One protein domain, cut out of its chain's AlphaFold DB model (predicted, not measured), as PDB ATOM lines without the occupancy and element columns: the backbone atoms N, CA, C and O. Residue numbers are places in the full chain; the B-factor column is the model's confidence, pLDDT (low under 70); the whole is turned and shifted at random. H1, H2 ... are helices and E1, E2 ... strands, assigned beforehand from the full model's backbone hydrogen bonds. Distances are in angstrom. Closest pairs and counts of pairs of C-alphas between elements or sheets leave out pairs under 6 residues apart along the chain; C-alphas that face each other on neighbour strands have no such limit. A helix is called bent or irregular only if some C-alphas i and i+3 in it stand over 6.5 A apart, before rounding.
ATOM      1  N   ASP A 136      35.663  23.225 -35.291       81.25
ATOM      2  CA  ASP A 136      34.423  23.585 -34.599       81.25
ATOM      3  C   ASP A 136      34.440  23.082 -33.149       81.25
ATOM      4  O   ASP A 136      34.896  21.974 -32.848       81.25
ATOM      5  N   VAL A 137      33.906  23.898 -32.239       82.38
ATOM      6  CA  VAL A 137      33.753  23.538 -30.827       82.38
ATOM      7  C   VAL A 137      32.353  22.983 -30.603       82.38
ATOM      8  O   VAL A 137      31.352  23.645 -30.871       82.38
ATOM      9  N   VAL A 138      32.280  21.773 -30.057       81.25
ATOM     10  CA  VAL A 138      31.035  21.074 -29.749       81.25
ATOM     11  C   VAL A 138      30.926  20.823 -28.254       81.25
ATOM     12  O   VAL A 138      31.801  20.241 -27.621       81.25
ATOM     13  N   GLU A 139      29.803  21.240 -27.679       82.12
ATOM     14  CA  GLU A 139      29.477  21.005 -26.276       82.12
ATOM     15  C   GLU A 139      28.723  19.690 -26.079       82.12
ATOM     16  O   GLU A 139      27.732  19.418 -26.762       82.12
ATOM     17  N   LYS A 140      29.120  18.921 -25.064       76.88
ATOM     18  CA  LYS A 140      28.403  17.730 -24.597       76.88
ATOM     19  C   LYS A 140      28.325  17.727 -23.076       76.88
ATOM     20  O   LYS A 140      29.199  18.243 -22.389       76.88
ATOM     21  N   ASP A 141      27.269  17.157 -22.527       76.31
ATOM     22  CA  ASP A 141      27.063  17.009 -21.082       76.31
ATOM     23  C   ASP A 141      27.618  15.687 -20.520       76.31
ATOM     24  O   ASP A 141      27.570  15.463 -19.312       76.31
ATOM     25  N   HIS A 142      28.181  14.836 -21.379       69.12
ATOM     26  CA  HIS A 142      28.751  13.536 -21.040       69.12
ATOM     27  C   HIS A 142      30.030  13.261 -21.842       69.12
ATOM     28  O   HIS A 142      30.338  13.933 -22.833       69.12
ATOM     29  N   ILE A 143      30.805  12.288 -21.365       68.00
ATOM     30  CA  ILE A 143      31.952  11.762 -22.104       68.00
ATOM     31  C   ILE A 143      31.402  10.978 -23.295       68.00
ATOM     32  O   ILE A 143      30.571  10.097 -23.084       68.00
ATOM     33  N   LEU A 144      31.820  11.324 -24.514       62.53
ATOM     34  CA  LEU A 144      31.373  10.626 -25.720       62.53
ATOM     35  C   LEU A 144      31.867   9.178 -25.693       62.53
ATOM     36  O   LEU A 144      33.013   8.928 -25.321       62.53
ATOM     37  N   SER A 145      31.020   8.234 -26.103       61.72
ATOM     38  CA  SER A 145      31.475   6.874 -26.407       61.72
ATOM     39  C   SER A 145      32.486   6.873 -27.560       61.72
ATOM     40  O   SER A 145      32.623   7.864 -28.280       61.72
ATOM     41  N   PHE A 146      33.186   5.755 -27.759       59.12
ATOM     42  CA  PHE A 146      34.154   5.611 -28.846       59.12
ATOM     43  C   PHE A 146      33.521   5.969 -30.201       59.12
ATOM     44  O   PHE A 146      34.023   6.842 -30.905       59.12
ATOM     45  N   GLU A 147      32.350   5.415 -30.504       62.09
ATOM     46  CA  GLU A 147      31.612   5.684 -31.738       62.09
ATOM     47  C   GLU A 147      31.152   7.147 -31.837       62.09
ATOM     48  O   GLU A 147      31.242   7.758 -32.900       62.09
ATOM     49  N   GLU A 148      30.691   7.744 -30.734       59.34
ATOM     50  CA  GLU A 148      30.279   9.155 -30.702       59.34
ATOM     51  C   GLU A 148      31.463  10.122 -30.801       59.34
ATOM     52  O   GLU A 148      31.282  11.252 -31.247       59.34
ATOM     53  N   SER A 149      32.665   9.690 -30.407       63.94
ATOM     54  CA  SER A 149      33.912  10.454 -30.518       63.94
ATOM     55  C   SER A 149      34.496  10.447 -31.935       63.94
ATOM     56  O   SER A 149      35.497  11.113 -32.207       63.94
ATOM     57  N   MET A 150      33.875   9.729 -32.878       73.31
ATOM     58  CA  MET A 150      34.279   9.760 -34.280       73.31
ATOM     59  C   MET A 150      34.228  11.186 -34.825       73.31
ATOM     60  O   MET A 150      33.164  11.777 -34.988       73.31
ATOM     61  N   GLY A 151      35.404  11.725 -35.136       74.94
ATOM     62  CA  GLY A 151      35.549  13.106 -35.592       74.94
ATOM     63  C   GLY A 151      35.614  14.151 -34.478       74.94
ATOM     64  O   GLY A 151      35.713  15.330 -34.796       74.94
ATOM     65  N   PHE A 152      35.628  13.759 -33.201       80.56
ATOM     66  CA  PHE A 152      35.679  14.667 -32.054       80.56
ATOM     67  C   PHE A 152      36.856  14.355 -31.123       80.56
ATOM     68  O   PHE A 152      37.002  13.243 -30.626       80.56
ATOM     69  N   GLY A 153      37.675  15.361 -30.831       81.00
ATOM     70  CA  GLY A 153      38.751  15.290 -29.849       81.00
ATOM     71  C   GLY A 153      38.383  16.078 -28.600       81.00
ATOM     72  O   GLY A 153      37.993  17.239 -28.691       81.00
ATOM     73  N   LEU A 154      38.494  15.470 -27.420       85.38
ATOM     74  CA  LEU A 154      38.202  16.159 -26.162       85.38
ATOM     75  C   LEU A 154      39.185  17.320 -25.946       85.38
ATOM     76  O   LEU A 154      40.397  17.155 -26.115       85.38
ATOM     77  N   LEU A 155      38.678  18.481 -25.532       85.19
ATOM     78  CA  LEU A 155      39.505  19.648 -25.232       85.19
ATOM     79  C   LEU A 155      40.611  19.294 -24.222       85.19
ATOM     80  O   LEU A 155      40.379  18.636 -23.208       85.19
ATOM     81  N   GLY A 156      41.825  19.754 -24.503       81.06
ATOM     82  CA  GLY A 156      43.014  19.544 -23.687       81.06
ATOM     83  C   GLY A 156      43.693  18.187 -23.835       81.06
ATOM     84  O   GLY A 156      44.629  17.899 -23.088       81.06
ATOM     85  N   THR A 157      43.252  17.372 -24.794       85.75
ATOM     86  CA  THR A 157      43.900  16.103 -25.151       85.75
ATOM     87  C   THR A 157      44.812  16.268 -26.371       85.75
ATOM     88  O   THR A 157      45.196  17.380 -26.736       85.75
ATOM     89  N   TYR A 158      45.210  15.162 -26.991       86.19
ATOM     90  CA  TYR A 158      45.920  15.149 -28.262       86.19
ATOM     91  C   TYR A 158      45.304  14.102 -29.188       86.19
ATOM     92  O   TYR A 158      44.759  13.098 -28.732       86.19
ATOM     93  N   VAL A 159      45.430  14.327 -30.492       85.25
ATOM     94  CA  VAL A 159      44.951  13.433 -31.552       85.25
ATOM     95  C   VAL A 159      46.108  13.019 -32.451       85.25
ATOM     96  O   VAL A 159      47.054  13.782 -32.636       85.25
ATOM     97  N   TYR A 160      46.054  11.806 -32.996       82.44
ATOM     98  CA  TYR A 160      47.104  11.286 -33.875       82.44
ATOM     99  C   TYR A 160      46.718  11.412 -35.337       82.44
ATOM    100  O   TYR A 160      45.539  11.361 -35.685       82.44
ATOM    101  N   LYS A 161      47.735  11.515 -36.189       81.12
ATOM    102  CA  LYS A 161      47.593  11.406 -37.636       81.12
ATOM    103  C   LYS A 161      47.077  10.026 -38.039       81.12
ATOM    104  O   LYS A 161      46.050   9.924 -38.697       81.12
ATOM    105  N   GLU A 162      47.768   8.972 -37.610       75.12
ATOM    106  CA  GLU A 162      47.461   7.599 -38.009       75.12
ATOM    107  C   GLU A 162      46.619   6.868 -36.952       75.12
ATOM    108  O   GLU A 162      46.842   7.040 -35.744       75.12
ATOM    109  N   PRO A 163      45.648   6.041 -37.379       63.44
ATOM    110  CA  PRO A 163      44.835   5.260 -36.462       63.44
ATOM    111  C   PRO A 163      45.667   4.152 -35.820       63.44
ATOM    112  O   PRO A 163      46.539   3.552 -36.445       63.44
ATOM    113  N   VAL A 164      45.331   3.813 -34.577       52.81
ATOM    114  CA  VAL A 164      45.759   2.544 -33.979       52.81
ATOM    115  C   VAL A 164      44.513   1.692 -33.850       52.81
ATOM    116  O   VAL A 164      43.608   2.022 -33.077       52.81
ATOM    117  N   ALA A 165      44.457   0.636 -34.660       45.91
ATOM    118  CA  ALA A 165      43.305  -0.249 -34.760       45.91
ATOM    119  C   ALA A 165      42.841  -0.701 -33.364       45.91
ATOM    120  O   ALA A 165      43.640  -1.167 -32.553       45.91
ATOM    121  N   GLY A 166      41.555  -0.500 -33.069       44.62
ATOM    122  CA  GLY A 166      40.946  -0.878 -31.789       44.62
ATOM    123  C   GLY A 166      41.342  -0.025 -30.575       44.62
ATOM    124  O   GLY A 166      40.960  -0.378 -29.466       44.62
ATOM    125  N   SER A 167      42.101   1.063 -30.747       43.38
ATOM    126  CA  SER A 167      42.552   1.920 -29.632       43.38
ATOM    127  C   SER A 167      42.218   3.401 -29.808       43.38
ATOM    128  O   SER A 167      41.870   4.062 -28.839       43.38
ATOM    129  N   ARG A 168      42.376   3.957 -31.016       57.84
ATOM    130  CA  ARG A 168      42.147   5.389 -31.287       57.84
ATOM    131  C   ARG A 168      42.022   5.661 -32.780       57.84
ATOM    132  O   ARG A 168      42.725   5.048 -33.586       57.84
ATOM    133  N   TYR A 169      41.167   6.614 -33.131       68.88
ATOM    134  CA  TYR A 169      41.046   7.103 -34.500       68.88
ATOM    135  C   TYR A 169      42.284   7.905 -34.911       68.88
ATOM    136  O   TYR A 169      42.913   8.581 -34.094       68.88
ATOM    137  N   GLY A 170      42.622   7.800 -36.192       73.19
ATOM    138  CA  GLY A 170      43.601   8.651 -36.848       73.19
ATOM    139  C   GLY A 170      42.882   9.745 -37.612       73.19
ATOM    140  O   GLY A 170      41.854   9.488 -38.242       73.19
ATOM    141  N   TYR A 171      43.430  10.947 -37.552       82.25
ATOM    142  CA  TYR A 171      42.878  12.134 -38.184       82.25
ATOM    143  C   TYR A 171      43.936  12.765 -39.096       82.25
ATOM    144  O   TYR A 171      44.479  13.829 -38.777       82.25
ATOM    145  N   PRO A 172      44.276  12.106 -40.220       78.81
ATOM    146  CA  PRO A 172      45.357  12.554 -41.089       78.81
ATOM    147  C   PRO A 172      45.055  13.921 -41.705       78.81
ATOM    148  O   PRO A 172      45.950  14.758 -41.778       78.81
ATOM    149  N   ASP A 173      43.797  14.186 -42.065       80.31
ATOM    150  CA  ASP A 173      43.375  15.464 -42.645       80.31
ATOM    151  C   ASP A 173      43.546  16.614 -41.652       80.31
ATOM    152  O   ASP A 173      44.154  17.632 -41.972       80.31
ATOM    153  N   PHE A 174      43.091  16.426 -40.411       86.44
ATOM    154  CA  PHE A 174      43.250  17.418 -39.351       86.44
ATOM    155  C   PHE A 174      44.720  17.646 -38.991       86.44
ATOM    156  O   PHE A 174      45.144  18.788 -38.824       86.44
ATOM    157  N   TYR A 175      45.517  16.574 -38.912       89.00
ATOM    158  CA  TYR A 175      46.957  16.680 -38.690       89.00
ATOM    159  C   TYR A 175      47.639  17.478 -39.808       89.00
ATOM    160  O   TYR A 175      48.372  18.426 -39.524       89.00
ATOM    161  N   ASN A 176      47.382  17.128 -41.069       85.50
ATOM    162  CA  ASN A 176      47.986  17.789 -42.223       85.50
ATOM    163  C   ASN A 176      47.572  19.262 -42.306       85.50
ATOM    164  O   ASN A 176      48.423  20.109 -42.571       85.50
ATOM    165  N   GLU A 177      46.308  19.575 -42.013       85.56
ATOM    166  CA  GLU A 177      45.822  20.952 -41.943       85.56
ATOM    167  C   GLU A 177      46.543  21.734 -40.837       85.56
ATOM    168  O   GLU A 177      47.064  22.815 -41.089       85.56
ATOM    169  N   CYS A 178      46.680  21.173 -39.631       87.19
ATOM    170  CA  CYS A 178      47.429  21.819 -38.548       87.19
ATOM    171  C   CYS A 178      48.904  22.059 -38.914       87.19
ATOM    172  O   CYS A 178      49.455  23.117 -38.610       87.19
ATOM    173  N   VAL A 179      49.550  21.099 -39.585       86.75
ATOM    174  CA  VAL A 179      50.930  21.241 -40.075       86.75
ATOM    175  C   VAL A 179      51.025  22.339 -41.138       86.75
ATOM    176  O   VAL A 179      51.924  23.177 -41.063       86.75
ATOM    177  N   ALA A 180      50.094  22.373 -42.095       83.31
ATOM    178  CA  ALA A 180      50.047  23.390 -43.142       83.31
ATOM    179  C   ALA A 180      49.844  24.789 -42.545       83.31
ATOM    180  O   ALA A 180      50.608  25.710 -42.834       83.31
ATOM    181  N   GLN A 181      48.882  24.924 -41.631       78.19
ATOM    182  CA  GLN A 181      48.571  26.163 -40.926       78.19
ATOM    183  C   GLN A 181      49.748  26.659 -40.078       78.19
ATOM    184  O   GLN A 181      50.017  27.859 -40.055       78.19
ATOM    185  N   LYS A 182      50.502  25.757 -39.441       78.25
ATOM    186  CA  LYS A 182      51.755  26.102 -38.755       78.25
ATOM    187  C   LYS A 182      52.840  26.590 -39.731       78.25
ATOM    188  O   LYS A 182      53.623  27.467 -39.391       78.25
ATOM    189  N   SER A 183      52.908  26.014 -40.936       62.91
ATOM    190  CA  SER A 183      53.953  26.310 -41.931       62.91
ATOM    191  C   SER A 183      53.754  27.607 -42.728       62.91
ATOM    192  O   SER A 183      54.710  28.090 -43.334       62.91
ATOM    193  N   THR A 184      52.548  28.185 -42.725       58.28
ATOM    194  CA  THR A 184      52.290  29.515 -43.298       58.28
ATOM    195  C   THR A 184      53.107  30.562 -42.532       58.28
ATOM    196  O   THR A 184      53.103  30.562 -41.301       58.28
ATOM    197  N   GLU A 185      53.838  31.427 -43.249       43.56
ATOM    198  CA  GLU A 185      54.719  32.458 -42.673       43.56
ATOM    199  C   GLU A 185      54.003  33.239 -41.554       43.56
ATOM    200  O   GLU A 185      53.109  34.042 -41.814       43.56
ATOM    201  N   GLY A 186      54.382  32.970 -40.298       47.75
ATOM    202  CA  GLY A 186      53.833  33.647 -39.118       47.75
ATOM    203  C   GLY A 186      53.679  32.800 -37.850       47.75
ATOM    204  O   GLY A 186      53.521  33.385 -36.783       47.75
ATOM    205  N   ASN A 187      53.753  31.460 -37.915       49.03
ATOM    206  CA  ASN A 187      53.359  30.604 -36.784       49.03
ATOM    207  C   ASN A 187      54.437  29.618 -36.293       49.03
ATOM    208  O   ASN A 187      54.368  28.402 -36.458       49.03
ATOM    209  N   THR A 188      55.431  30.151 -35.593       48.34
ATOM    210  CA  THR A 188      56.160  29.393 -34.563       48.34
ATOM    211  C   THR A 188      56.056  30.197 -33.281       48.34
ATOM    212  O   THR A 188      56.026  31.426 -33.339       48.34
ATOM    213  N   LEU A 189      55.914  29.532 -32.137       49.22
ATOM    214  CA  LEU A 189      55.597  30.152 -30.854       49.22
ATOM    215  C   LEU A 189      56.815  30.904 -30.299       49.22
ATOM    216  O   LEU A 189      57.277  30.667 -29.197       49.22
ATOM    217  N   LEU A 190      57.305  31.900 -31.025       45.41
ATOM    218  CA  LEU A 190      58.262  32.869 -30.515       45.41
ATOM    219  C   LEU A 190      57.572  33.910 -29.646       45.41
ATOM    220  O   LEU A 190      58.114  35.003 -29.465       45.41
ATOM    221  N   ALA A 191      56.347  33.652 -29.150       49.28
ATOM    222  CA  ALA A 191      55.666  34.742 -28.507       49.28
ATOM    223  C   ALA A 191      54.432  34.526 -27.605       49.28
ATOM    224  O   ALA A 191      53.364  34.981 -27.967       49.28
ATOM    225  N   THR A 379      50.691  35.566 -33.116       56.09
ATOM    226  CA  THR A 379      50.025  35.916 -34.368       56.09
ATOM    227  C   THR A 379      48.968  34.853 -34.661       56.09
ATOM    228  O   THR A 379      49.283  33.679 -34.850       56.09
ATOM    229  N   LYS A 380      47.691  35.251 -34.663       65.06
ATOM    230  CA  LYS A 380      46.607  34.385 -35.133       65.06
ATOM    231  C   LYS A 380      46.788  34.128 -36.626       65.06
ATOM    232  O   LYS A 380      47.080  35.054 -37.382       65.06
ATOM    233  N   ASN A 381      46.553  32.895 -37.053       65.81
ATOM    234  CA  ASN A 381      46.375  32.623 -38.470       65.81
ATOM    235  C   ASN A 381      45.097  33.302 -38.989       65.81
ATOM    236  O   ASN A 381      44.204  33.620 -38.199       65.81
ATOM    237  N   PRO A 382      44.951  33.468 -40.315       65.19
ATOM    238  CA  PRO A 382      43.724  33.987 -40.926       65.19
ATOM    239  C   PRO A 382      42.444  33.220 -40.545       65.19
ATOM    240  O   PRO A 382      41.358  33.779 -40.626       65.19
ATOM    241  N   ASN A 383      42.563  31.960 -40.110       64.44
ATOM    242  CA  ASN A 383      41.455  31.147 -39.593       64.44
ATOM    243  C   ASN A 383      41.144  31.387 -38.097       64.44
ATOM    244  O   ASN A 383      40.321  30.686 -37.522       64.44
ATOM    245  N   GLY A 384      41.813  32.345 -37.447       69.44
ATOM    246  CA  GLY A 384      41.617  32.697 -36.038       69.44
ATOM    247  C   GLY A 384      42.318  31.775 -35.033       69.44
ATOM    248  O   GLY A 384      42.284  32.049 -33.833       69.44
ATOM    249  N   HIS A 385      42.977  30.705 -35.488       78.50
ATOM    250  CA  HIS A 385      43.672  29.742 -34.632       78.50
ATOM    251  C   HIS A 385      45.167  30.059 -34.490       78.50
ATOM    252  O   HIS A 385      45.771  30.737 -35.320       78.50
ATOM    253  N   ILE A 386      45.774  29.558 -33.416       78.81
ATOM    254  CA  ILE A 386      47.191  29.765 -33.089       78.81
ATOM    255  C   ILE A 386      47.870  28.397 -32.998       78.81
ATOM    256  O   ILE A 386      47.342  27.492 -32.339       78.81
ATOM    257  N   PHE A 387      49.041  28.264 -33.628       82.62
ATOM    258  CA  PHE A 387      49.750  26.994 -33.762       82.62
ATOM    259  C   PHE A 387      51.153  27.014 -33.132       82.62
ATOM    260  O   PHE A 387      51.899  27.985 -33.180       82.62
ATOM    261  N   TYR A 388      51.439  25.886 -32.497       79.62
ATOM    262  CA  TYR A 388      52.613  25.432 -31.767       79.62
ATOM    263  C   TYR A 388      53.712  24.657 -32.479       79.62
ATOM    264  O   TYR A 388      53.345  23.688 -33.136       79.62
ATOM    265  N   ASP A 389      55.009  24.902 -32.266       81.00
ATOM    266  CA  ASP A 389      55.969  23.787 -32.357       81.00
ATOM    267  C   ASP A 389      56.033  23.040 -31.019       81.00
ATOM    268  O   ASP A 389      56.020  23.667 -29.964       81.00
ATOM    269  N   ILE A 390      56.123  21.709 -31.032       84.44
ATOM    270  CA  ILE A 390      56.224  20.906 -29.805       84.44
ATOM    271  C   ILE A 390      57.380  21.325 -28.879       84.44
ATOM    272  O   ILE A 390      57.255  21.179 -27.660       84.44
ATOM    273  N   ALA A 391      58.457  21.905 -29.416       77.75
ATOM    274  CA  ALA A 391      59.552  22.477 -28.633       77.75
ATOM    275  C   ALA A 391      59.075  23.551 -27.635       77.75
ATOM    276  O   ALA A 391      59.625  23.673 -26.539       77.75
ATOM    277  N   ASP A 392      57.999  24.267 -27.963       72.62
ATOM    278  CA  ASP A 392      57.460  25.361 -27.159       72.62
ATOM    279  C   ASP A 392      56.380  24.910 -26.158       72.62
ATOM    280  O   ASP A 392      55.761  25.727 -25.468       72.62
ATOM    281  N   LYS A 393      56.150  23.597 -26.024       80.25
ATOM    282  CA  LYS A 393      55.120  23.040 -25.134       80.25
ATOM    283  C   LYS A 393      55.278  23.475 -23.678       80.25
ATOM    284  O   LYS A 393      54.276  23.751 -23.025       80.25
ATOM    285  N   ALA A 394      56.507  23.555 -23.166       76.69
ATOM    286  CA  ALA A 394      56.755  23.983 -21.786       76.69
ATOM    287  C   ALA A 394      56.241  25.411 -21.531       76.69
ATOM    288  O   ALA A 394      55.618  25.676 -20.506       76.69
ATOM    289  N   THR A 395      56.417  26.304 -22.508       69.25
ATOM    290  CA  THR A 395      55.890  27.674 -22.473       69.25
ATOM    291  C   THR A 395      54.361  27.672 -22.455       69.25
ATOM    292  O   THR A 395      53.734  28.375 -21.665       69.25
ATOM    293  N   VAL A 396      53.738  26.832 -23.285       74.94
ATOM    294  CA  VAL A 396      52.275  26.676 -23.344       74.94
ATOM    295  C   VAL A 396      51.698  26.069 -22.060       74.94
ATOM    296  O   VAL A 396      50.600  26.441 -21.639       74.94
ATOM    297  N   ASP A 397      52.430  25.166 -21.405       78.44
ATOM    298  CA  ASP A 397      52.091  24.623 -20.085       78.44
ATOM    299  C   ASP A 397      52.140  25.702 -18.994       78.44
ATOM    300  O   ASP A 397      51.229  25.778 -18.167       78.44
ATOM    301  N   GLU A 398      53.148  26.578 -19.018       71.94
ATOM    302  CA  GLU A 398      53.264  27.697 -18.078       71.94
ATOM    303  C   GLU A 398      52.104  28.693 -18.233       71.94
ATOM    304  O   GLU A 398      51.486  29.083 -17.241       71.94
ATOM    305  N   ILE A 399      51.734  29.039 -19.471       70.69
ATOM    306  CA  ILE A 399      50.594  29.929 -19.752       70.69
ATOM    307  C   ILE A 399      49.295  29.335 -19.216       70.69
ATOM    308  O   ILE A 399      48.530  30.030 -18.543       70.69
ATOM    309  N   PHE A 400      49.064  28.043 -19.462       75.88
ATOM    310  CA  PHE A 400      47.903  27.348 -18.922       75.88
ATOM    311  C   PHE A 400      47.907  27.355 -17.387       75.88
ATOM    312  O   PHE A 400      46.872  27.611 -16.778       75.88
ATOM    313  N   SER A 401      49.062  27.146 -16.749       71.19
ATOM    314  CA  SER A 401      49.180  27.189 -15.288       71.19
ATOM    315  C   SER A 401      48.907  28.578 -14.705       71.19
ATOM    316  O   SER A 401      48.350  28.674 -13.614       71.19
ATOM    317  N   GLN A 402      49.312  29.647 -15.397       63.19
ATOM    318  CA  GLN A 402      49.128  31.024 -14.932       63.19
ATOM    319  C   GLN A 402      47.699  31.532 -15.164       63.19
ATOM    320  O   GLN A 402      47.139  32.213 -14.308       63.19
ATOM    321  N   ARG A 403      47.109  31.220 -16.325       65.06
ATOM    322  CA  ARG A 403      45.837  31.811 -16.780       65.06
ATOM    323  C   ARG A 403      44.638  30.870 -16.643       65.06
ATOM    324  O   ARG A 403      43.500  31.328 -16.626       65.06
ATOM    325  N   GLY A 404      44.872  29.560 -16.547       67.81
ATOM    326  CA  GLY A 404      43.834  28.523 -16.618       67.81
ATOM    327  C   GLY A 404      43.300  28.269 -18.035       67.81
ATOM    328  O   GLY A 404      42.338  27.514 -18.199       67.81
ATOM    329  N   GLU A 405      43.909  28.899 -19.045       75.38
ATOM    330  CA  GLU A 405      43.515  28.833 -20.449       75.38
ATOM    331  C   GLU A 405      44.735  29.006 -21.365       75.38
ATOM    332  O   GLU A 405      45.599  29.851 -21.130       75.38
ATOM    333  N   ALA A 406      44.808  28.165 -22.391       78.50
ATOM    334  CA  ALA A 406      45.824  28.147 -23.430       78.50
ATOM    335  C   ALA A 406      45.200  27.570 -24.709       78.50
ATOM    336  O   ALA A 406      45.259  26.362 -24.967       78.50
ATOM    337  N   TRP A 407      44.566  28.440 -25.495       82.25
ATOM    338  CA  TRP A 407      43.819  28.057 -26.689       82.25
ATOM    339  C   TRP A 407      44.721  27.894 -27.926       82.25
ATOM    340  O   TRP A 407      44.602  28.627 -28.907       82.25
ATOM    341  N   PHE A 408      45.679  26.963 -27.854       83.44
ATOM    342  CA  PHE A 408      46.725  26.771 -28.866       83.44
ATOM    343  C   PHE A 408      46.799  25.315 -29.338       83.44
ATOM    344  O   PHE A 408      46.735  24.397 -28.520       83.44
ATOM    345  N   TYR A 409      46.999  25.108 -30.641       88.62
ATOM    346  CA  TYR A 409      47.169  23.784 -31.244       88.62
ATOM    347  C   TYR A 409      48.655  23.424 -31.332       88.62
ATOM    348  O   TYR A 409      49.407  24.085 -32.040       88.62
ATOM    349  N   GLY A 410      49.102  22.390 -30.619       89.31
ATOM    350  CA  GLY A 410      50.512  21.983 -30.594       89.31
ATOM    351  C   GLY A 410      50.844  20.980 -31.682       89.31
ATOM    352  O   GLY A 410      50.321  19.871 -31.644       89.31
ATOM    353  N   VAL A 411      51.720  21.331 -32.621       89.31
ATOM    354  CA  VAL A 411      52.110  20.442 -33.719       89.31
ATOM    355  C   VAL A 411      53.367  19.663 -33.336       89.31
ATOM    356  O   VAL A 411      54.457  20.225 -33.237       89.31
ATOM    357  N   ASP A 412      53.214  18.354 -33.141       88.38
ATOM    358  CA  ASP A 412      54.302  17.417 -32.864       88.38
ATOM    359  C   ASP A 412      54.540  16.550 -34.100       88.38
ATOM    360  O   ASP A 412      53.904  15.510 -34.299       88.38
ATOM    361  N   THR A 413      55.443  17.022 -34.959       85.56
ATOM    362  CA  THR A 413      55.795  16.324 -36.197       85.56
ATOM    363  C   THR A 413      56.645  15.080 -35.962       85.56
ATOM    364  O   THR A 413      56.684  14.213 -36.827       85.56
ATOM    365  N   GLU A 414      57.327  14.983 -34.817       86.81
ATOM    366  CA  GLU A 414      58.157  13.824 -34.467       86.81
ATOM    367  C   GLU A 414      57.289  12.610 -34.120       86.81
ATOM    368  O   GLU A 414      57.575  11.496 -34.550       86.81
ATOM    369  N   ASN A 415      56.197  12.837 -33.385       84.88
ATOM    370  CA  ASN A 415      55.276  11.786 -32.946       84.88
ATOM    371  C   ASN A 415      53.962  11.749 -33.746       84.88
ATOM    372  O   ASN A 415      53.016  11.081 -33.323       84.88
ATOM    373  N   GLU A 416      53.887  12.494 -34.855       87.06
ATOM    374  CA  GLU A 416      52.725  12.618 -35.746       87.06
ATOM    375  C   GLU A 416      51.393  12.839 -35.002       87.06
ATOM    376  O   GLU A 416      50.401  12.123 -35.193       87.06
ATOM    377  N   ARG A 417      51.368  13.838 -34.113       88.75
ATOM    378  CA  ARG A 417      50.190  14.168 -33.295       88.75
ATOM    379  C   ARG A 417      49.974  15.669 -33.147       88.75
ATOM    380  O   ARG A 417      50.913  16.458 -33.231       88.75
ATOM    381  N   ILE A 418      48.730  16.044 -32.870       91.19
ATOM    382  CA  ILE A 418      48.318  17.414 -32.563       91.19
ATOM    383  C   ILE A 418      47.807  17.482 -31.128       91.19
ATOM    384  O   ILE A 418      46.885  16.755 -30.762       91.19
ATOM    385  N   PHE A 419      48.370  18.371 -30.316       91.19
ATOM    386  CA  PHE A 419      47.828  18.735 -29.009       91.19
ATOM    387  C   PHE A 419      46.696  19.740 -29.192       91.19
ATOM    388  O   PHE A 419      46.879  20.773 -29.831       91.19
ATOM    389  N   LEU A 420      45.537  19.437 -28.620       91.94
ATOM    390  CA  LEU A 420      44.368  20.298 -28.682       91.94
ATOM    391  C   LEU A 420      44.460  21.431 -27.640       91.94
ATOM    392  O   LEU A 420      45.095  21.260 -26.592       91.94
ATOM    393  N   PRO A 421      43.794  22.573 -27.902       88.69
ATOM    394  CA  PRO A 421      43.628  23.681 -26.968       88.69
ATOM    395  C   PRO A 421      43.232  23.240 -25.559       88.69
ATOM    396  O   PRO A 421      42.509  22.262 -25.392       88.69
ATOM    397  N   ARG A 422      43.663  23.982 -24.535       84.81
ATOM    398  CA  ARG A 422      43.301  23.741 -23.130       84.81
ATOM    399  C   ARG A 422      42.567  24.937 -22.554       84.81
ATOM    400  O   ARG A 422      43.051  26.059 -22.636       84.81
ATOM    401  N   GLY A 423      41.452  24.697 -21.884       75.19
ATOM    402  CA  GLY A 423      40.704  25.747 -21.205       75.19
ATOM    403  C   GLY A 423      39.540  25.171 -20.417       75.19
ATOM    404  O   GLY A 423      39.059  24.079 -20.706       75.19
ATOM    405  N   THR A 424      39.105  25.895 -19.390       64.62
ATOM    406  CA  THR A 424      37.928  25.530 -18.572       64.62
ATOM    407  C   THR A 424      36.835  26.596 -18.612       64.62
ATOM    408  O   THR A 424      35.812  26.470 -17.938       64.62
ATOM    409  N   ARG A 425      37.063  27.667 -19.375       67.62
ATOM    410  CA  ARG A 425      36.225  28.858 -19.463       67.62
ATOM    411  C   ARG A 425      36.058  29.182 -20.941       67.62
ATOM    412  O   ARG A 425      37.031  29.140 -21.680       67.62
ATOM    413  N   SER A 426      34.833  29.459 -21.361       66.94
ATOM    414  CA  SER A 426      34.529  29.853 -22.736       66.94
ATOM    415  C   SER A 426      33.432  30.905 -22.703       66.94
ATOM    416  O   SER A 426      32.470  30.783 -21.939       66.94
ATOM    417  N   GLN A 427      33.599  31.950 -23.507       66.75
ATOM    418  CA  GLN A 427      32.592  32.976 -23.730       66.75
ATOM    419  C   GLN A 427      32.202  32.949 -25.203       66.75
ATOM    420  O   GLN A 427      33.059  32.861 -26.077       66.75
ATOM    421  N   TYR A 428      30.901  33.006 -25.468       69.44
ATOM    422  CA  TYR A 428      30.376  32.986 -26.827       69.44
ATOM    423  C   TYR A 428      30.156  34.416 -27.296       69.44
ATOM    424  O   TYR A 428      29.526  35.215 -26.599       69.44
ATOM    425  N   THR A 429      30.657  34.711 -28.486       59.25
ATOM    426  CA  THR A 429      30.389  35.951 -29.209       59.25
ATOM    427  C   THR A 429      29.663  35.618 -30.509       59.25
ATOM    428  O   THR A 429      29.786  34.521 -31.049       59.25
ATOM    429  N   VAL A 430      28.860  36.563 -30.987       62.41
ATOM    430  CA  VAL A 430      28.272  36.521 -32.335       62.41
ATOM    431  C   VAL A 430      29.103  37.332 -33.333       62.41
ATOM    432  O   VAL A 430      28.778  37.356 -34.517       62.41
TER     433      VAL A 430
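Overview. This is residues 136 to 191 and 379 to 430 of the 865 residues of an uncharacterized protein of Candidatus Gastranaerophilales bacterium HUM_21 (UniProt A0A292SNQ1). A small twisted sheet of four short strands has one helix on each face, H1 crossing the strands and H2 running along them on the other side. E1, E2 and the links by them form a loop beside E3. The 108 printed residues include two named helices and six named strands, in order E1 E2 E3 H1 E4 H2 E5 E6; the class is mixed, with under half of the residues in named elements. The mixed sheet runs E3 E6 E5 E4. The whole is compact, with a radius of gyration of the C-alphas of 14.2 A and spans of 38, 31 and 27 A.

Arrangement. E5, residues 409 to 412, and E6, residues 417 to 419, form an antiparallel hairpin, N 410 and O 419 being 2.9 A apart. Edge strand E3, residues 158 to 160, is antiparallel to E6, with N 159 and O 418 at 2.8 A. Edge strand E4, residues 387 to 389, is parallel to E5, with N 388 and O 409 at 2.8 A. H1, residues 172 to 183, is on the sheet at a height over the sheet of 8.9 A; the closest C-alphas of H1 and E4, Lys 182 and Phe 387, are 5.5 A apart. H2, residues 390 to 403, is on the opposite face, height 9.5 A; its C-alpha of Ile 390 and that of Asp 412 in E5, the closest, are 5.0 A apart. E4, H2 and E5 make a strand-helix-strand unit, two parallel neighbour strands with a helix between, its crossover right-handed. Every O i to N i+4 pair is within hydrogen-bond range in H1, and 8 of 10 in H2.

Along the chain. E1, residues 137 to 140, begins with C-alpha 137 at (33.753, 23.538, -30.827), and E2 is residues 152 to 154; both pair with no named strand. H1 is 16.2 A long and H2 19.9 A; H2 is irregular, C-alphas 391 and 394 being 7.5 A apart. E6 ends with C-alpha 419 at (47.828, 18.735, -29.009).

Size, cuts and confidence. The C-alphas farthest apart, Ala 165 and Val 430, are 39.8 A apart. Residues 192 to 378 are not printed, and C-alphas 191 and 379 are 8.2 A apart across the cut. The links E1 to E2 and E3 to H1 are long. Mean pLDDT of the printed part is 73.4; stretches under 70 include residues 142 to 149, 183 to 191 and 424 to 430.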